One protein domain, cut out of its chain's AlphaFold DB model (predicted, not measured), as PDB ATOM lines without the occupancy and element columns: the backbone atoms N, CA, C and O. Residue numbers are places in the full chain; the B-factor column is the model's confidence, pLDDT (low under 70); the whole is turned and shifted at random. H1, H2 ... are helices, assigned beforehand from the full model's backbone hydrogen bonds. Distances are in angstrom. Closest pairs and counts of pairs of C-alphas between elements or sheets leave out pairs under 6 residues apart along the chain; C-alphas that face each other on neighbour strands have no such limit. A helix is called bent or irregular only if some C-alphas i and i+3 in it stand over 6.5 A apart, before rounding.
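This is residues 78 to 221 of the 222 residues of an uncharacterized protein of Chloroflexi bacterium RBG_16_48_8 (UniProt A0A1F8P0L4). Four long helices make a loosely built up-and-down bundle, each running against the one before; the loop of residues 105 to 126 lies at one end, and residues 212 to 221 stick out at the other. The printed part has 144 residues with four named helices, H1 to H4, is all helix and loose, radius of gyration of the C-alphas 18.3 A, and spans 65 by 27 by 26 A.

Find C-alpha 79 at (-19.076, 2.214, -40.482); H1 runs 37.4 A to residue 104. H2 is residues 127 to 146, 27.9 A; H3 is 151 to 178, 39.2 A. H4, residues 183 to 219, runs 49.6 A to (-36.812, 11.271, -27.473); it is only just irregular, C-alphas 189 and 192 being 6.8 A apart.

Look at hairpin H3 and H4: their closest C-alphas, Ala 172 and Ala 186, touch at 4.9 A. H1 and H4 are apart. O i to N i+4 pairs are within hydrogen-bond range throughout H1, in 14 of 16 in H2, 22 of 24 in H3, 26 of 33 in H4.

The printed part has no cut; the H1 to H2 link is long. Confidence is under 70 in 28 residues, among them 118 to 131.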
ATOM      1  N   ASP A  78     -20.599  -1.248 -43.255       93.38
ATOM      2  CA  ASP A  78     -19.791  -1.202 -42.037       93.38
ATOM      3  C   ASP A  78     -19.178   0.193 -41.883       93.38
ATOM      4  O   ASP A  78     -18.377   0.643 -42.714       93.38
ATOM      5  N   LYS A  79     -19.546   0.865 -40.789       90.50
ATOM      6  CA  LYS A  79     -19.076   2.214 -40.482       90.50
ATOM      7  C   LYS A  79     -17.569   2.253 -40.234       90.50
ATOM      8  O   LYS A  79     -16.910   3.169 -40.724       90.50
ATOM      9  N   LYS A  80     -16.995   1.252 -39.562       90.50
ATOM     10  CA  LYS A  80     -15.550   1.188 -39.303       90.50
ATOM     11  C   LYS A  80     -14.773   1.109 -40.612       90.50
ATOM     12  O   LYS A  80     -13.882   1.926 -40.841       90.50
ATOM     13  N   ARG A  81     -15.204   0.224 -41.518       92.56
ATOM     14  CA  ARG A  81     -14.635   0.117 -42.869       92.56
ATOM     15  C   ARG A  81     -14.766   1.419 -43.660       92.56
ATOM     16  O   ARG A  81     -13.848   1.764 -44.403       92.56
ATOM     17  N   SER A  82     -15.877   2.145 -43.509       94.25
ATOM     18  CA  SER A  82     -16.061   3.446 -44.168       94.25
ATOM     19  C   SER A  82     -14.988   4.446 -43.745       94.25
ATOM     20  O   SER A  82     -14.355   5.069 -44.592       94.25
ATOM     21  N   VAL A  83     -14.716   4.532 -42.443       92.56
ATOM     22  CA  VAL A  83     -13.729   5.464 -41.906       92.56
ATOM     23  C   VAL A  83     -12.318   5.027 -42.287       92.56
ATOM     24  O   VAL A  83     -11.516   5.867 -42.676       92.56
ATOM     25  N   ASP A  84     -12.023   3.725 -42.254       93.00
ATOM     26  CA  ASP A  84     -10.734   3.194 -42.716       93.00
ATOM     27  C   ASP A  84     -10.501   3.514 -44.202       93.00
ATOM     28  O   ASP A  84      -9.404   3.901 -44.595       93.00
ATOM     29  N   THR A  85     -11.553   3.444 -45.023       93.12
ATOM     30  CA  THR A  85     -11.489   3.830 -46.440       93.12
ATOM     31  C   THR A  85     -11.143   5.307 -46.596       93.12
ATOM     32  O   THR A  85     -10.249   5.637 -47.374       93.12
ATOM     33  N   VAL A  86     -11.796   6.193 -45.835       92.56
ATOM     34  CA  VAL A  86     -11.464   7.626 -45.857       92.56
ATOM     35  C   VAL A  86     -10.020   7.857 -45.419       92.56
ATOM     36  O   VAL A  86      -9.325   8.628 -46.067       92.56
ATOM     37  N   LEU A  87      -9.530   7.147 -44.399       92.06
ATOM     38  CA  LEU A  87      -8.131   7.248 -43.976       92.06
ATOM     39  C   LEU A  87      -7.159   6.863 -45.093       92.06
ATOM     40  O   LEU A  87      -6.190   7.586 -45.315       92.06
ATOM     41  N   TYR A  88      -7.419   5.773 -45.820       93.00
ATOM     42  CA  TYR A  88      -6.582   5.378 -46.955       93.00
ATOM     43  C   TYR A  88      -6.615   6.411 -48.082       93.00
ATOM     44  O   TYR A  88      -5.569   6.743 -48.636       93.00
ATOM     45  N   VAL A  89      -7.793   6.961 -48.391       92.06
ATOM     46  CA  VAL A  89      -7.937   8.026 -49.391       92.06
ATOM     47  C   VAL A  89      -7.185   9.283 -48.953       92.06
ATOM     48  O   VAL A  89      -6.400   9.820 -49.728       92.06
ATOM     49  N   SER A  90      -7.355   9.730 -47.707       88.69
ATOM     50  CA  SER A  90      -6.647  10.892 -47.163       88.69
ATOM     51  C   SER A  90      -5.132  10.683 -47.137       88.69
ATOM     52  O   SER A  90      -4.397  11.605 -47.479       88.69
ATOM     53  N   ALA A  91      -4.660   9.480 -46.800       90.50
ATOM     54  CA  ALA A  91      -3.239   9.136 -46.839       90.50
ATOM     55  C   ALA A  91      -2.688   9.191 -48.270       90.50
ATOM     56  O   ALA A  91      -1.630   9.773 -48.500       90.50
ATOM     57  N   ALA A  92      -3.421   8.635 -49.241       91.38
ATOM     58  CA  ALA A  92      -3.041   8.682 -50.650       91.38
ATOM     59  C   ALA A  92      -2.998  10.125 -51.175       91.38
ATOM     60  O   ALA A  92      -2.024  10.506 -51.818       91.38
ATOM     61  N   LEU A  93      -3.999  10.950 -50.855       85.69
ATOM     62  CA  LEU A  93      -4.028  12.365 -51.236       85.69
ATOM     63  C   LEU A  93      -2.870  13.149 -50.611       85.69
ATOM     64  O   LEU A  93      -2.204  13.911 -51.308       85.69
ATOM     65  N   ALA A  94      -2.589  12.936 -49.324       86.44
ATOM     66  CA  ALA A  94      -1.475  13.586 -48.645       86.44
ATOM     67  C   ALA A  94      -0.121  13.152 -49.222       86.44
ATOM     68  O   ALA A  94       0.756  13.994 -49.429       86.44
ATOM     69  N   ALA A  95       0.042  11.865 -49.542       88.25
ATOM     70  CA  ALA A  95       1.238  11.351 -50.198       88.25
ATOM     71  C   ALA A  95       1.413  11.958 -51.595       88.25
ATOM     72  O   ALA A  95       2.489  12.465 -51.898       88.25
ATOM     73  N   LEU A  96       0.359  11.983 -52.417       86.56
ATOM     74  CA  LEU A  96       0.388  12.592 -53.750       86.56
ATOM     75  C   LEU A  96       0.732  14.083 -53.686       86.56
ATOM     76  O   LEU A  96       1.598  14.535 -54.430       86.56
ATOM     77  N   ALA A  97       0.117  14.833 -52.769       79.12
ATOM     78  CA  ALA A  97       0.414  16.249 -52.564       79.12
ATOM     79  C   ALA A  97       1.863  16.472 -52.098       79.12
ATOM     80  O   ALA A  97       2.540  17.373 -52.591       79.12
ATOM     81  N   THR A  98       2.365  15.620 -51.202       82.19
ATOM     82  CA  THR A  98       3.756  15.681 -50.724       82.19
ATOM     83  C   THR A  98       4.736  15.376 -51.852       82.19
ATOM     84  O   THR A  98       5.707  16.100 -52.035       82.19
ATOM     85  N   VAL A  99       4.475  14.336 -52.644       84.69
ATOM     86  CA  VAL A  99       5.291  13.970 -53.806       84.69
ATOM     87  C   VAL A  99       5.298  15.104 -54.829       84.69
ATOM     88  O   VAL A  99       6.368  15.520 -55.268       84.69
ATOM     89  N   PHE A 100       4.127  15.655 -55.154       77.69
ATOM     90  CA  PHE A 100       4.011  16.806 -56.043       77.69
ATOM     91  C   PHE A 100       4.833  17.993 -55.530       77.69
ATOM     92  O   PHE A 100       5.612  18.563 -56.289       77.69
ATOM     93  N   PHE A 101       4.733  18.324 -54.241       74.75
ATOM     94  CA  PHE A 101       5.555  19.369 -53.636       74.75
ATOM     95  C   PHE A 101       7.053  19.069 -53.778       74.75
ATOM     96  O   PHE A 101       7.794  19.918 -54.255       74.75
ATOM     97  N   LEU A 102       7.509  17.861 -53.435       81.56
ATOM     98  CA  LEU A 102       8.930  17.503 -53.487       81.56
ATOM     99  C   LEU A 102       9.527  17.610 -54.895       81.56
ATOM    100  O   LEU A 102      10.663  18.054 -55.023       81.56
ATOM    101  N   PHE A 103       8.770  17.248 -55.936       80.38
ATOM    102  CA  PHE A 103       9.223  17.359 -57.327       80.38
ATOM    103  C   PHE A 103       9.178  18.787 -57.886       80.38
ATOM    104  O   PHE A 103       9.877  19.073 -58.854       80.38
ATOM    105  N   ASN A 104       8.378  19.681 -57.295       70.50
ATOM    106  CA  ASN A 104       8.158  21.037 -57.812       70.50
ATOM    107  C   ASN A 104       8.677  22.144 -56.875       70.50
ATOM    108  O   ASN A 104       8.545  23.321 -57.200       70.50
ATOM    109  N   ARG A 105       9.271  21.803 -55.724       69.81
ATOM    110  CA  ARG A 105       9.705  22.778 -54.705       69.81
ATOM    111  C   ARG A 105      10.774  23.748 -55.204       69.81
ATOM    112  O   ARG A 105      10.781  24.889 -54.771       69.81
ATOM    113  N   ASP A 106      11.646  23.295 -56.103       71.75
ATOM    114  CA  ASP A 106      12.777  24.077 -56.619       71.75
ATOM    115  C   ASP A 106      12.379  24.923 -57.844       71.75
ATOM    116  O   ASP A 106      13.177  25.703 -58.360       71.75
ATOM    117  N   ILE A 107      11.134  24.781 -58.316       64.94
ATOM    118  CA  ILE A 107      10.593  25.597 -59.399       64.94
ATOM    119  C   ILE A 107      10.261  26.972 -58.824       64.94
ATOM    120  O   ILE A 107       9.502  27.089 -57.856       64.94
ATOM    121  N   ALA A 108      10.829  28.011 -59.441       62.03
ATOM    122  CA  ALA A 108      10.484  29.389 -59.136       62.03
ATOM    123  C   ALA A 108       8.970  29.558 -59.279       62.03
ATOM    124  O   ALA A 108       8.371  29.249 -60.316       62.03
ATOM    125  N   ASN A 109       8.338  30.019 -58.210       62.47
ATOM    126  CA  ASN A 109       6.930  30.322 -58.192       62.47
ATOM    127  C   ASN A 109       6.722  31.637 -58.939       62.47
ATOM    128  O   ASN A 109       6.483  32.666 -58.315       62.47
ATOM    129  N   MET A 110       6.749  31.566 -60.276       55.25
ATOM    130  CA  MET A 110       6.536  32.654 -61.255       55.25
ATOM    131  C   MET A 110       5.212  33.421 -61.060       55.25
ATOM    132  O   MET A 110       4.873  34.329 -61.816       55.25
ATOM    133  N   LEU A 111       4.422  33.008 -60.071       49.69
ATOM    134  CA  LEU A 111       3.060  33.410 -59.785       49.69
ATOM    135  C   LEU A 111       2.917  33.960 -58.344       49.69
ATOM    136  O   LEU A 111       1.805  34.303 -57.950       49.69
ATOM    137  N   PHE A 112       4.014  34.077 -57.571       55.00
ATOM    138  CA  PHE A 112       4.091  34.805 -56.292       55.00
ATOM    139  C   PHE A 112       4.751  36.176 -56.485       55.00
ATOM    140  O   PHE A 112       5.888  36.259 -56.944       55.00
ATOM    141  N   TYR A 113       4.040  37.236 -56.101       54.06
ATOM    142  CA  TYR A 113       4.495  38.620 -56.200       54.06
ATOM    143  C   TYR A 113       4.321  39.296 -54.844       54.06
ATOM    144  O   TYR A 113       3.220  39.305 -54.295       54.06
ATOM    145  N   ASP A 114       5.398  39.869 -54.326       63.06
ATOM    146  CA  ASP A 114       5.392  40.688 -53.120       63.06
ATOM    147  C   ASP A 114       6.114  41.991 -53.460       63.06
ATOM    148  O   ASP A 114       7.344  42.079 -53.457       63.06
ATOM    149  N   VAL A 115       5.309  42.980 -53.854       61.50
ATOM    150  CA  VAL A 115       5.776  44.271 -54.373       61.50
ATOM    151  C   VAL A 115       6.508  45.060 -53.291       61.50
ATOM    152  O   VAL A 115       7.510  45.708 -53.590       61.50
ATOM    153  N   ASP A 116       6.053  44.958 -52.042       71.12
ATOM    154  CA  ASP A 116       6.639  45.670 -50.906       71.12
ATOM    155  C   ASP A 116       8.042  45.135 -50.574       71.12
ATOM    156  O   ASP A 116       8.917  45.901 -50.169       71.12
ATOM    157  N   ASN A 117       8.283  43.842 -50.817       73.50
ATOM    158  CA  ASN A 117       9.581  43.191 -50.618       73.50
ATOM    159  C   ASN A 117      10.394  42.982 -51.914       73.50
ATOM    160  O   ASN A 117      11.466  42.378 -51.869       73.50
ATOM    161  N   GLY A 118       9.926  43.491 -53.060       66.50
ATOM    162  CA  GLY A 118      10.642  43.435 -54.342       66.50
ATOM    163  C   GLY A 118      10.724  42.046 -54.988       66.50
ATOM    164  O   GLY A 118      11.646  41.789 -55.758       66.50
ATOM    165  N   ILE A 119       9.783  41.156 -54.675       65.31
ATOM    166  CA  ILE A 119       9.735  39.767 -55.148       65.31
ATOM    167  C   ILE A 119       8.762  39.659 -56.327       65.31
ATOM    168  O   ILE A 119       7.593  40.040 -56.213       65.31
ATOM    169  N   PHE A 120       9.217  39.092 -57.449       68.19
ATOM    170  CA  PHE A 120       8.454  39.030 -58.702       68.19
ATOM    171  C   PHE A 120       8.584  37.666 -59.385       68.19
ATOM    172  O   PHE A 120       9.200  37.529 -60.442       68.19
ATOM    173  N   GLY A 121       7.975  36.640 -58.799       62.00
ATOM    174  CA  GLY A 121       7.915  35.317 -59.413       62.00
ATOM    175  C   GLY A 121       9.182  34.467 -59.248       62.00
ATOM    176  O   GLY A 121       9.343  33.452 -59.920       62.00
ATOM    177  N   ASP A 122      10.092  34.867 -58.368       65.56
ATOM    178  CA  ASP A 122      11.429  34.289 -58.204       65.56
ATOM    179  C   ASP A 122      11.583  33.432 -56.934       65.56
ATOM    180  O   ASP A 122      12.608  32.779 -56.746       65.56
ATOM    181  N   GLN A 123      10.560  33.373 -56.077       63.81
ATOM    182  CA  GLN A 123      10.594  32.582 -54.840       63.81
ATOM    183  C   GLN A 123      10.120  31.150 -55.053       63.81
ATOM    184  O   GLN A 123       9.144  30.901 -55.746       63.81
ATOM    185  N   THR A 124      10.755  30.187 -54.399       63.50
ATOM    186  CA  THR A 124      10.323  28.781 -54.393       63.50
ATOM    187  C   THR A 124       9.060  28.561 -53.551       63.50
ATOM    188  O   THR A 124       8.775  29.326 -52.626       63.50
ATOM    189  N   ILE A 125       8.311  27.483 -53.817       62.38
ATOM    190  CA  ILE A 125       7.145  27.100 -52.997       62.38
ATOM    191  C   ILE A 125       7.594  26.877 -51.545       62.38
ATOM    192  O   ILE A 125       8.527  26.120 -51.279       62.38
ATOM    193  N   THR A 126       6.920  27.523 -50.587       67.56
ATOM    194  CA  THR A 126       7.328  27.459 -49.179       67.56
ATOM    195  C   THR A 126       7.180  26.050 -48.608       67.56
ATOM    196  O   THR A 126       6.249  25.307 -48.931       67.56
ATOM    197  N   ILE A 127       8.061  25.695 -47.672       66.38
ATOM    198  CA  ILE A 127       7.955  24.425 -46.943       66.38
ATOM    199  C   ILE A 127       6.633  24.306 -46.173       66.38
ATOM    200  O   ILE A 127       6.095  23.213 -46.033       66.38
ATOM    201  N   TRP A 128       6.063  25.430 -45.734       62.16
ATOM    202  CA  TRP A 128       4.775  25.478 -45.045       62.16
ATOM    203  C   TRP A 128       3.611  25.053 -45.943       62.16
ATOM    204  O   TRP A 128       2.728  24.325 -45.489       62.16
ATOM    205  N   ALA A 129       3.641  25.429 -47.224       62.75
ATOM    206  CA  ALA A 129       2.675  24.937 -48.199       62.75
ATOM    207  C   ALA A 129       2.812  23.416 -48.392       62.75
ATOM    208  O   ALA A 129       1.803  22.712 -48.384       62.75
ATOM    209  N   GLY A 130       4.041  22.890 -48.461       64.94
ATOM    210  CA  GLY A 130       4.292  21.443 -48.523       64.94
ATOM    211  C   GLY A 130       3.824  20.680 -47.277       64.94
ATOM    212  O   GLY A 130       3.244  19.600 -47.384       64.94
ATOM    213  N   LEU A 131       4.002  21.261 -46.087       69.62
ATOM    214  CA  LEU A 131       3.563  20.669 -44.819       69.62
ATOM    215  C   LEU A 131       2.041  20.693 -44.634       69.62
ATOM    216  O   LEU A 131       1.525  19.879 -43.871       69.62
ATOM    217  N   SER A 132       1.307  21.566 -45.327       70.19
ATOM    218  CA  SER A 132      -0.147  21.706 -45.161       70.19
ATOM    219  C   SER A 132      -0.917  20.400 -45.416       70.19
ATOM    220  O   SER A 132      -1.824  20.064 -44.653       70.19
ATOM    221  N   ALA A 133      -0.507  19.608 -46.414       70.81
ATOM    222  CA  ALA A 133      -1.104  18.306 -46.712       70.81
ATOM    223  C   ALA A 133      -0.846  17.283 -45.593       70.81
ATOM    224  O   ALA A 133      -1.747  16.541 -45.196       70.81
ATOM    225  N   VAL A 134       0.373  17.280 -45.044       78.69
ATOM    226  CA  VAL A 134       0.758  16.417 -43.920       78.69
ATOM    227  C   VAL A 134      -0.003  16.816 -42.658       78.69
ATOM    228  O   VAL A 134      -0.561  15.954 -41.986       78.69
ATOM    229  N   ILE A 135      -0.089  18.114 -42.363       78.94
ATOM    230  CA  ILE A 135      -0.850  18.649 -41.228       78.94
ATOM    231  C   ILE A 135      -2.328  18.262 -41.354       78.94
ATOM    232  O   ILE A 135      -2.909  17.761 -40.393       78.94
ATOM    233  N   GLY A 136      -2.922  18.415 -42.542       77.38
ATOM    234  CA  GLY A 136      -4.295  17.991 -42.815       77.38
ATOM    235  C   GLY A 136      -4.513  16.501 -42.538       77.38
ATOM    236  O   GLY A 136      -5.474  16.133 -41.865       77.38
ATOM    237  N   PHE A 137      -3.591  15.640 -42.977       84.88
ATOM    238  CA  PHE A 137      -3.665  14.204 -42.697       84.88
ATOM    239  C   PHE A 137      -3.493  13.875 -41.207       84.88
ATOM    240  O   PHE A 137      -4.242  13.062 -40.663       84.88
ATOM    241  N   VAL A 138      -2.564  14.542 -40.519       86.50
ATOM    242  CA  VAL A 138      -2.379  14.401 -39.066       86.50
ATOM    243  C   VAL A 138      -3.653  14.789 -38.315       86.50
ATOM    244  O   VAL A 138      -4.046  14.076 -37.396       86.50
ATOM    245  N   LEU A 139      -4.353  15.850 -38.727       82.44
ATOM    246  CA  LEU A 139      -5.642  16.221 -38.134       82.44
ATOM    247  C   LEU A 139      -6.693  15.117 -38.307       82.44
ATOM    248  O   LEU A 139      -7.398  14.797 -37.350       82.44
ATOM    249  N   VAL A 140      -6.773  14.490 -39.485       86.06
ATOM    250  CA  VAL A 140      -7.683  13.352 -39.715       86.06
ATOM    251  C   VAL A 140      -7.336  12.176 -38.789       86.06
ATOM    252  O   VAL A 140      -8.237  11.562 -38.213       86.06
ATOM    253  N   LEU A 141      -6.046  11.883 -38.588       88.94
ATOM    254  CA  LEU A 141      -5.600  10.849 -37.646       88.94
ATOM    255  C   LEU A 141      -5.968  11.192 -36.198       88.94
ATOM    256  O   LEU A 141      -6.509  10.343 -35.492       88.94
ATOM    257  N   ILE A 142      -5.726  12.430 -35.762       88.38
ATOM    258  CA  ILE A 142      -6.091  12.896 -34.418       88.38
ATOM    259  C   ILE A 142      -7.589  12.696 -34.189       88.38
ATOM    260  O   ILE A 142      -7.976  12.096 -33.189       88.38
ATOM    261  N   VAL A 143      -8.429  13.123 -35.136       85.81
ATOM    262  CA  VAL A 143      -9.885  12.944 -35.065       85.81
ATOM    263  C   VAL A 143     -10.257  11.463 -34.981       85.81
ATOM    264  O   VAL A 143     -11.090  11.087 -34.155       85.81
ATOM    265  N   ARG A 144      -9.621  10.595 -35.777       85.06
ATOM    266  CA  ARG A 144      -9.875   9.147 -35.727       85.06
ATOM    267  C   ARG A 144      -9.655   8.567 -34.333       85.06
ATOM    268  O   ARG A 144     -10.448   7.730 -33.908       85.06
ATOM    269  N   PHE A 145      -8.600   8.984 -33.640       88.44
ATOM    270  CA  PHE A 145      -8.322   8.496 -32.290       88.44
ATOM    271  C   PHE A 145      -9.171   9.200 -31.226       88.44
ATOM    272  O   PHE A 145      -9.643   8.538 -30.304       88.44
ATOM    273  N   ALA A 146      -9.438  10.499 -31.379       87.94
ATOM    274  CA  ALA A 146     -10.270  11.272 -30.456       87.94
ATOM    275  C   ALA A 146     -11.714  10.746 -30.385       87.94
ATOM    276  O   ALA A 146     -12.298  10.691 -29.307       87.94
ATOM    277  N   PHE A 147     -12.268  10.294 -31.514       87.31
ATOM    278  CA  PHE A 147     -13.616   9.722 -31.593       87.31
ATOM    279  C   PHE A 147     -13.626   8.185 -31.643       87.31
ATOM    280  O   PHE A 147     -14.616   7.586 -32.055       87.31
ATOM    281  N   ALA A 148     -12.557   7.513 -31.201       83.69
ATOM    282  CA  ALA A 148     -12.471   6.050 -31.258       83.69
ATOM    283  C   ALA A 148     -13.580   5.330 -30.463       83.69
ATOM    284  O   ALA A 148     -13.905   4.182 -30.768       83.69
ATOM    285  N   GLN A 149     -14.157   5.996 -29.459       88.06
ATOM    286  CA  GLN A 149     -15.235   5.459 -28.624       88.06
ATOM    287  C   GLN A 149     -16.632   5.589 -29.259       88.06
ATOM    288  O   GLN A 149     -17.515   4.805 -28.923       88.06
ATOM    289  N   ASP A 150     -16.839   6.535 -30.185       91.94
ATOM    290  CA  ASP A 150     -18.109   6.726 -30.898       91.94
ATOM    291  C   ASP A 150     -17.847   6.774 -32.406       91.94
ATOM    292  O   ASP A 150     -17.537   7.816 -32.993       91.94
ATOM    293  N   ILE A 151     -17.980   5.607 -33.038       91.31
ATOM    294  CA  ILE A 151     -17.694   5.436 -34.462       91.31
ATOM    295  C   ILE A 151     -18.609   6.272 -35.359       91.31
ATOM    296  O   ILE A 151     -18.204   6.635 -36.460       91.31
ATOM    297  N   ASP A 152     -19.821   6.604 -34.915       92.38
ATOM    298  CA  ASP A 152     -20.725   7.433 -35.707       92.38
ATOM    299  C   ASP A 152     -20.276   8.891 -35.701       92.38
ATOM    300  O   ASP A 152     -20.257   9.524 -36.755       92.38
ATOM    301  N   LEU A 153     -19.899   9.427 -34.535       93.50
ATOM    302  CA  LEU A 153     -19.352  10.782 -34.454       93.50
ATOM    303  C   LEU A 153     -18.026  10.862 -35.210       93.50
ATOM    304  O   LEU A 153     -17.845  11.761 -36.031       93.50
ATOM    305  N   GLY A 154     -17.146   9.875 -35.019       93.19
ATOM    306  CA  GLY A 154     -15.889   9.787 -35.757       93.19
ATOM    307  C   GLY A 154     -16.107   9.729 -37.267       93.19
ATOM    308  O   GLY A 154     -15.433  10.436 -38.014       93.19
ATOM    309  N   ALA A 155     -17.090   8.953 -37.730       94.88
ATOM    310  CA  ALA A 155     -17.427   8.892 -39.143       94.88
ATOM    311  C   ALA A 155     -17.988  10.212 -39.671       94.88
ATOM    312  O   ALA A 155     -17.570  10.639 -40.743       94.88
ATOM    313  N   ALA A 156     -18.886  10.872 -38.937       95.81
ATOM    314  CA  ALA A 156     -19.443  12.157 -39.349       95.81
ATOM    315  C   ALA A 156     -18.356  13.217 -39.546       95.81
ATOM    316  O   ALA A 156     -18.337  13.901 -40.570       95.81
ATOM    317  N   VAL A 157     -17.417  13.305 -38.603       94.81
ATOM    318  CA  VAL A 157     -16.313  14.265 -38.684       94.81
ATOM    319  C   VAL A 157     -15.363  13.903 -39.820       94.81
ATOM    320  O   VAL A 157     -15.074  14.753 -40.651       94.81
ATOM    321  N   ILE A 158     -14.914  12.649 -39.919       94.56
ATOM    322  CA  ILE A 158     -13.918  12.238 -40.924       94.56
ATOM    323  C   ILE A 158     -14.465  12.357 -42.352       94.56
ATOM    324  O   ILE A 158     -13.780  12.881 -43.232       94.56
ATOM    325  N   TRP A 159     -15.713  11.942 -42.586       96.56
ATOM    326  CA  TRP A 159     -16.368  12.136 -43.881       96.56
ATOM    327  C   TRP A 159     -16.631  13.616 -44.180       96.56
ATOM    328  O   TRP A 159     -16.465  14.038 -45.323       96.56
ATOM    329  N   GLY A 160     -16.969  14.421 -43.165       95.50
ATOM    330  CA  GLY A 160     -17.070  15.875 -43.291       95.50
ATOM    331  C   GLY A 160     -15.738  16.531 -43.670       95.50
ATOM    332  O   GLY A 160     -15.704  17.370 -44.565       95.50
ATOM    333  N   MET A 161     -14.625  16.108 -43.062       92.88
ATOM    334  CA  MET A 161     -13.280  16.606 -43.378       92.88
ATOM    335  C   MET A 161     -12.866  16.244 -44.808       92.88
ATOM    336  O   MET A 161     -12.337  17.097 -45.523       92.88
ATOM    337  N   LEU A 162     -13.147  15.011 -45.252       93.88
ATOM    338  CA  LEU A 162     -12.915  14.596 -46.638       93.88
ATOM    339  C   LEU A 162     -13.765  15.421 -47.610       93.88
ATOM    340  O   LEU A 162     -13.245  15.932 -48.602       93.88
ATOM    341  N   GLY A 163     -15.057  15.579 -47.307       95.44
ATOM    342  CA  GLY A 163     -15.973  16.386 -48.104       95.44
ATOM    343  C   GLY A 163     -15.508  17.831 -48.217       95.44
ATOM    344  O   GLY A 163     -15.451  18.350 -49.325       95.44
ATOM    345  N   ASN A 164     -15.097  18.448 -47.106       93.62
ATOM    346  CA  ASN A 164     -14.518  19.792 -47.067       93.62
ATOM    347  C   ASN A 164     -13.328  19.922 -48.024       93.62
ATOM    348  O   ASN A 164     -13.295  20.824 -48.856       93.62
ATOM    349  N   PHE A 165     -12.369  19.001 -47.920       90.25
ATOM    350  CA  PHE A 165     -11.146  19.046 -48.715       90.25
ATOM    351  C   PHE A 165     -11.434  18.875 -50.213       90.25
ATOM    352  O   PHE A 165     -10.959  19.660 -51.026       90.25
ATOM    353  N   ILE A 166     -12.252  17.889 -50.591       92.88
ATOM    354  CA  ILE A 166     -12.553  17.621 -52.005       92.88
ATOM    355  C   ILE A 166     -13.476  18.694 -52.593       92.88
ATOM    356  O   ILE A 166     -13.225  19.177 -53.693       92.88
ATOM    357  N   GLY A 167     -14.534  19.081 -51.879       95.69
ATOM    358  CA  GLY A 167     -15.522  20.039 -52.371       95.69
ATOM    359  C   GLY A 167     -14.953  21.446 -52.538       95.69
ATOM    360  O   GLY A 167     -15.181  22.079 -53.567       95.69
ATOM    361  N   LEU A 168     -14.156  21.922 -51.573       91.75
ATOM    362  CA  LEU A 168     -13.478  23.214 -51.709       91.75
ATOM    363  C   LEU A 168     -12.303  23.156 -52.682       91.75
ATOM    364  O   LEU A 168     -12.060  24.128 -53.390       91.75
ATOM    365  N   GLY A 169     -11.608  22.017 -52.764       90.56
ATOM    366  CA  GLY A 169     -10.575  21.801 -53.773       90.56
ATOM    367  C   GLY A 169     -11.154  21.894 -55.181       90.56
ATOM    368  O   GLY A 169     -10.593  22.579 -56.026       90.56
ATOM    369  N   PHE A 170     -12.321  21.286 -55.413       95.19
ATOM    370  CA  PHE A 170     -13.056  21.417 -56.669       95.19
ATOM    371  C   PHE A 170     -13.392  22.876 -56.995       95.19
ATOM    372  O   PHE A 170     -13.154  23.300 -58.124       95.19
ATOM    373  N   ALA A 171     -13.927  23.634 -56.031       92.62
ATOM    374  CA  ALA A 171     -14.294  25.034 -56.247       92.62
ATOM    375  C   ALA A 171     -13.076  25.872 -56.661       92.62
ATOM    376  O   ALA A 171     -13.063  26.412 -57.764       92.62
ATOM    377  N   ALA A 172     -12.025  25.853 -55.841       87.31
ATOM    378  CA  ALA A 172     -10.816  26.633 -56.072       87.31
ATOM    379  C   ALA A 172     -10.089  26.230 -57.364       87.31
ATOM    380  O   ALA A 172      -9.655  27.076 -58.138       87.31
ATOM    381  N   ILE A 173      -9.978  24.928 -57.651       90.75
ATOM    382  CA  ILE A 173      -9.372  24.462 -58.904       90.75
ATOM    383  C   ILE A 173     -10.204  24.955 -60.097       90.75
ATOM    384  O   ILE A 173      -9.635  25.427 -61.076       90.75
ATOM    385  N   SER A 174     -11.538  24.930 -60.003       93.44
ATOM    386  CA  SER A 174     -12.420  25.429 -61.068       93.44
ATOM    387  C   SER A 174     -12.230  26.923 -61.358       93.44
ATOM    388  O   SER A 174     -12.384  27.335 -62.511       93.44
ATOM    389  N   ASP A 175     -11.841  27.729 -60.367       86.44
ATOM    390  CA  ASP A 175     -11.582  29.164 -60.547       86.44
ATOM    391  C   ASP A 175     -10.404  29.472 -61.478       86.44
ATOM    392  O   ASP A 175     -10.367  30.547 -62.080       86.44
ATOM    393  N   ILE A 176      -9.502  28.512 -61.704       85.88
ATOM    394  CA  ILE A 176      -8.429  28.643 -62.701       85.88
ATOM    395  C   ILE A 176      -9.015  28.854 -64.101       85.88
ATOM    396  O   ILE A 176      -8.542  29.700 -64.856       85.88
ATOM    397  N   TRP A 177     -10.072  28.117 -64.453       89.75
ATOM    398  CA  TRP A 177     -10.704  28.221 -65.774       89.75
ATOM    399  C   TRP A 177     -11.869  29.203 -65.804       89.75
ATOM    400  O   TRP A 177     -12.112  29.813 -66.842       89.75
ATOM    401  N   ILE A 178     -12.602  29.343 -64.698       88.69
ATOM    402  CA  ILE A 178     -13.802  30.188 -64.644       88.69
ATOM    403  C   ILE A 178     -13.429  31.656 -64.453       88.69
ATOM    404  O   ILE A 178     -13.951  32.513 -65.160       88.69
ATOM    405  N   ASN A 179     -12.512  31.936 -63.526       82.19
ATOM    406  CA  ASN A 179     -12.104  33.291 -63.160       82.19
ATOM    407  C   ASN A 179     -10.701  33.653 -63.671       82.19
ATOM    408  O   ASN A 179     -10.258  34.787 -63.498       82.19
ATOM    409  N   GLY A 180     -10.001  32.715 -64.321       81.25
ATOM    410  CA  GLY A 180      -8.655  32.942 -64.850       81.25
ATOM    411  C   GLY A 180      -7.587  33.047 -63.761       81.25
ATOM    412  O   GLY A 180      -6.530  33.636 -63.996       81.25
ATOM    413  N   PHE A 181      -7.857  32.529 -62.559       76.25
ATOM    414  CA  PHE A 181      -6.899  32.575 -61.460       76.25
ATOM    415  C   PHE A 181      -5.671  31.720 -61.758       76.25
ATOM    416  O   PHE A 181      -5.743  30.664 -62.387       76.25
ATOM    417  N   SER A 182      -4.514  32.162 -61.268       72.31
ATOM    418  CA  SER A 182      -3.334  31.306 -61.292       72.31
ATOM    419  C   SER A 182      -3.535  30.115 -60.340       72.31
ATOM    420  O   SER A 182      -4.241  30.245 -59.334       72.31
ATOM    421  N   PRO A 183      -2.891  28.960 -60.589       73.38
ATOM    422  CA  PRO A 183      -2.957  27.816 -59.679       73.38
ATOM    423  C   PRO A 183      -2.615  28.158 -58.220       73.38
ATOM    424  O   PRO A 183      -3.157  27.574 -57.292       73.38
ATOM    425  N   GLN A 184      -1.738  29.129 -57.989       62.12
ATOM    426  CA  GLN A 184      -1.319  29.582 -56.669       62.12
ATOM    427  C   GLN A 184      -2.396  30.415 -55.991       62.12
ATOM    428  O   GLN A 184      -2.640  30.224 -54.804       62.12
ATOM    429  N   VAL A 185      -3.042  31.313 -56.736       63.41
ATOM    430  CA  VAL A 185      -4.180  32.098 -56.243       63.41
ATOM    431  C   VAL A 185      -5.300  31.143 -55.841       63.41
ATOM    432  O   VAL A 185      -5.740  31.190 -54.700       63.41
ATOM    433  N   ALA A 186      -5.647  30.186 -56.702       73.62
ATOM    434  CA  ALA A 186      -6.624  29.148 -56.389       73.62
ATOM    435  C   ALA A 186      -6.232  28.317 -55.148       73.62
ATOM    436  O   ALA A 186      -7.009  28.172 -54.208       73.62
ATOM    437  N   ILE A 187      -5.012  27.772 -55.094       70.88
ATOM    438  CA  ILE A 187      -4.630  26.820 -54.039       70.88
ATOM    439  C   ILE A 187      -4.245  27.510 -52.722       70.88
ATOM    440  O   ILE A 187      -4.733  27.145 -51.654       70.88
ATOM    441  N   VAL A 188      -3.347  28.489 -52.762       63.06
ATOM    442  CA  VAL A 188      -2.837  29.172 -51.561       63.06
ATOM    443  C   VAL A 188      -3.748  30.318 -51.156       63.06
ATOM    444  O   VAL A 188      -3.923  30.566 -49.967       63.06
ATOM    445  N   GLY A 189      -4.308  31.016 -52.136       59.31
ATOM    446  CA  GLY A 189      -5.131  32.185 -51.898       59.31
ATOM    447  C   GLY A 189      -6.576  31.857 -51.547       59.31
ATOM    448  O   GLY A 189      -7.137  32.584 -50.743       59.31
ATOM    449  N   GLU A 190      -7.157  30.778 -52.081       74.12
ATOM    450  CA  GLU A 190      -8.566  30.439 -51.827       74.12
ATOM    451  C   GLU A 190      -8.742  29.111 -51.089       74.12
ATOM    452  O   GLU A 190      -9.364  29.057 -50.025       74.12
ATOM    453  N   PHE A 191      -8.168  28.029 -51.618       81.88
ATOM    454  CA  PHE A 191      -8.380  26.687 -51.086       81.88
ATOM    455  C   PHE A 191      -7.856  26.534 -49.659       81.88
ATOM    456  O   PHE A 191      -8.611  26.100 -48.795       81.88
ATOM    457  N   LEU A 192      -6.591  26.872 -49.385       74.50
ATOM    458  CA  LEU A 192      -6.022  26.711 -48.042       74.50
ATOM    459  C   LEU A 192      -6.743  27.578 -46.987       74.50
ATOM    460  O   LEU A 192      -7.109  27.023 -45.942       74.50
ATOM    461  N   PRO A 193      -7.024  28.875 -47.235       70.06
ATOM    462  CA  PRO A 193      -7.784  29.713 -46.309       70.06
ATOM    463  C   PRO A 193      -9.234  29.260 -46.116       70.06
ATOM    464  O   PRO A 193      -9.801  29.507 -45.055       70.06
ATOM    465  N   ALA A 194      -9.839  28.579 -47.097       80.31
ATOM    466  CA  ALA A 194     -11.191  28.041 -46.969       80.31
ATOM    467  C   ALA A 194     -11.192  26.681 -46.256       80.31
ATOM    468  O   ALA A 194     -11.919  26.465 -45.285       80.31
ATOM    469  N   ALA A 195     -10.363  25.746 -46.718       83.00
ATOM    470  CA  ALA A 195     -10.350  24.370 -46.250       83.00
ATOM    471  C   ALA A 195      -9.784  24.253 -44.835       83.00
ATOM    472  O   ALA A 195     -10.382  23.556 -44.018       83.00
ATOM    473  N   GLY A 196      -8.679  24.942 -44.528       79.31
ATOM    474  CA  GLY A 196      -7.972  24.829 -43.249       79.31
ATOM    475  C   GLY A 196      -8.847  25.179 -42.039       79.31
ATOM    476  O   GLY A 196      -9.104  24.301 -41.213       79.31
ATOM    477  N   PRO A 197      -9.363  26.417 -41.930       79.12
ATOM    478  CA  PRO A 197     -10.239  26.812 -40.829       79.12
ATOM    479  C   PRO A 197     -11.534  25.998 -40.769       79.12
ATOM    480  O   PRO A 197     -12.014  25.689 -39.676       79.12
ATOM    481  N   ASN A 198     -12.073  25.578 -41.918       86.69
ATOM    482  CA  ASN A 198     -13.245  24.710 -41.936       86.69
ATOM    483  C   ASN A 198     -12.995  23.387 -41.215       86.69
ATOM    484  O   ASN A 198     -13.897  22.943 -40.516       86.69
ATOM    485  N   LEU A 199     -11.798  22.789 -41.293       84.81
ATOM    486  CA  LEU A 199     -11.489  21.551 -40.560       84.81
ATOM    487  C   LEU A 199     -11.684  21.703 -39.044       84.81
ATOM    488  O   LEU A 199     -12.146  20.764 -38.397       84.81
ATOM    489  N   ILE A 200     -11.398  22.886 -38.489       82.31
ATOM    490  CA  ILE A 200     -11.638  23.189 -37.071       82.31
ATOM    491  C   ILE A 200     -13.145  23.192 -36.791       82.31
ATOM    492  O   ILE A 200     -13.608  22.538 -35.855       82.31
ATOM    493  N   PHE A 201     -13.931  23.871 -37.632       85.69
ATOM    494  CA  PHE A 201     -15.389  23.881 -37.501       85.69
ATOM    495  C   PHE A 201     -16.001  22.493 -37.690       85.69
ATOM    496  O   PHE A 201     -16.919  22.144 -36.953       85.69
ATOM    497  N   VAL A 202     -15.476  21.676 -38.608       89.62
ATOM    498  CA  VAL A 202     -15.908  20.284 -38.781       89.62
ATOM    499  C   VAL A 202     -15.669  19.497 -37.494       89.62
ATOM    500  O   VAL A 202     -16.590  18.854 -36.996       89.62
ATOM    501  N   ALA A 203     -14.465  19.582 -36.926       87.69
ATOM    502  CA  ALA A 203     -14.089  18.833 -35.729       87.69
ATOM    503  C   ALA A 203     -14.914  19.204 -34.485       87.69
ATOM    504  O   ALA A 203     -15.078  18.367 -33.598       87.69
ATOM    505  N   ILE A 204     -15.446  20.429 -34.420       89.31
ATOM    506  CA  ILE A 204     -16.209  20.928 -33.267       89.31
ATOM    507  C   ILE A 204     -17.721  20.829 -33.498       89.31
ATOM    508  O   ILE A 204     -18.438  20.269 -32.674       89.31
ATOM    509  N   LEU A 205     -18.232  21.374 -34.603       94.12
ATOM    510  CA  LEU A 205     -19.670  21.594 -34.796       94.12
ATOM    511  C   LEU A 205     -20.401  20.360 -35.324       94.12
ATOM    512  O   LEU A 205     -21.508  20.072 -34.870       94.12
ATOM    513  N   VAL A 206     -19.801  19.600 -36.247       95.38
ATOM    514  CA  VAL A 206     -20.427  18.380 -36.787       95.38
ATOM    515  C   VAL A 206     -20.767  17.355 -35.696       95.38
ATOM    516  O   VAL A 206     -21.913  16.897 -35.683       95.38
ATOM    517  N   PRO A 207     -19.870  17.000 -34.752       93.81
ATOM    518  CA  PRO A 207     -20.213  16.009 -33.740       93.81
ATOM    519  C   PRO A 207     -21.298  16.522 -32.786       93.81
ATOM    520  O   PRO A 207     -22.150  15.738 -32.373       93.81
ATOM    521  N   ILE A 208     -21.337  17.829 -32.496       94.69
ATOM    522  CA  ILE A 208     -22.403  18.447 -31.691       94.69
ATOM    523  C   ILE A 208     -23.759  18.292 -32.386       94.69
ATOM    524  O   ILE A 208     -24.717  17.839 -31.761       94.69
ATOM    525  N   LEU A 209     -23.844  18.624 -33.678       95.88
ATOM    526  CA  LEU A 209     -25.090  18.520 -34.444       95.88
ATOM    527  C   LEU A 209     -25.584  17.070 -34.530       95.88
ATOM    528  O   LEU A 209     -26.765  16.802 -34.301       95.88
ATOM    529  N   VAL A 210     -24.682  16.122 -34.801       95.81
ATOM    530  CA  VAL A 210     -25.029  14.695 -34.870       95.81
ATOM    531  C   VAL A 210     -25.462  14.162 -33.503       95.81
ATOM    532  O   VAL A 210     -26.463  13.448 -33.418       95.81
ATOM    533  N   ALA A 211     -24.766  14.523 -32.422       94.69
ATOM    534  CA  ALA A 211     -25.139  14.117 -31.069       94.69
ATOM    535  C   ALA A 211     -26.505  14.689 -30.653       94.69
ATOM    536  O   ALA A 211     -27.344  13.953 -30.128       94.69
ATOM    537  N   ALA A 212     -26.759  15.969 -30.943       94.69
ATOM    538  CA  ALA A 212     -28.044  16.611 -30.682       94.69
ATOM    539  C   ALA A 212     -29.180  15.926 -31.456       94.69
ATOM    540  O   ALA A 212     -30.222  15.612 -30.881       94.69
ATOM    541  N   TYR A 213     -28.962  15.611 -32.734       95.00
ATOM    542  CA  TYR A 213     -29.952  14.905 -33.542       95.00
ATOM    543  C   TYR A 213     -30.251  13.497 -33.011       95.00
ATOM    544  O   TYR A 213     -31.418  13.129 -32.878       95.00
ATOM    545  N   LYS A 214     -29.221  12.735 -32.623       92.56
ATOM    546  CA  LYS A 214     -29.394  11.420 -31.982       92.56
ATOM    547  C   LYS A 214     -30.216  11.513 -30.693       92.56
ATOM    548  O   LYS A 214     -31.043  10.642 -30.432       92.56
ATOM    549  N   ALA A 215     -30.001  12.549 -29.879       92.62
ATOM    550  CA  ALA A 215     -30.782  12.767 -28.664       92.62
ATOM    551  C   ALA A 215     -32.265  13.031 -28.982       92.62
ATOM    552  O   ALA A 215     -33.141  12.441 -28.350       92.62
ATOM    553  N   VAL A 216     -32.541  13.842 -30.009       92.81
ATOM    554  CA  VAL A 216     -33.908  14.112 -30.480       92.81
ATOM    555  C   VAL A 216     -34.577  12.852 -31.036       92.81
ATOM    556  O   VAL A 216     -35.730  12.593 -30.705       92.81
ATOM    557  N   GLN A 217     -33.873  12.037 -31.830       92.62
ATOM    558  CA  GLN A 217     -34.409  10.768 -32.346       92.62
ATOM    559  C   GLN A 217     -34.840   9.832 -31.209       92.62
ATOM    560  O   GLN A 217     -35.991   9.395 -31.179       92.62
ATOM    561  N   ARG A 218     -33.966   9.653 -30.207       91.69
ATOM    562  CA  ARG A 218     -34.264   8.849 -29.010       91.69
ATOM    563  C   ARG A 218     -35.499   9.354 -28.270       91.69
ATOM    564  O   ARG A 218     -36.326   8.550 -27.853       91.69
ATOM    565  N   GLN A 219     -35.642  10.672 -28.118       91.12
ATOM    566  CA  GLN A 219     -36.812  11.271 -27.473       91.12
ATOM    567  C   GLN A 219     -38.093  11.084 -28.301       91.12
ATOM    568  O   GLN A 219     -39.168  10.892 -27.740       91.12
ATOM    569  N   ALA A 220     -37.977  11.114 -29.628       88.50
ATOM    570  CA  ALA A 220     -39.082  10.895 -30.556       88.50
ATOM    571  C   ALA A 220     -39.432   9.407 -30.762       88.50
ATOM    572  O   ALA A 220     -40.344   9.107 -31.533       88.50
ATOM    573  N   GLY A 221     -38.724   8.479 -30.105       80.44
ATOM    574  CA  GLY A 221     -38.953   7.036 -30.220       80.44
ATOM    575  C   GLY A 221     -38.562   6.445 -31.579       80.44
ATOM    576  O   GLY A 221     -39.148   5.445 -31.992       80.44
TER     577      GLY A 221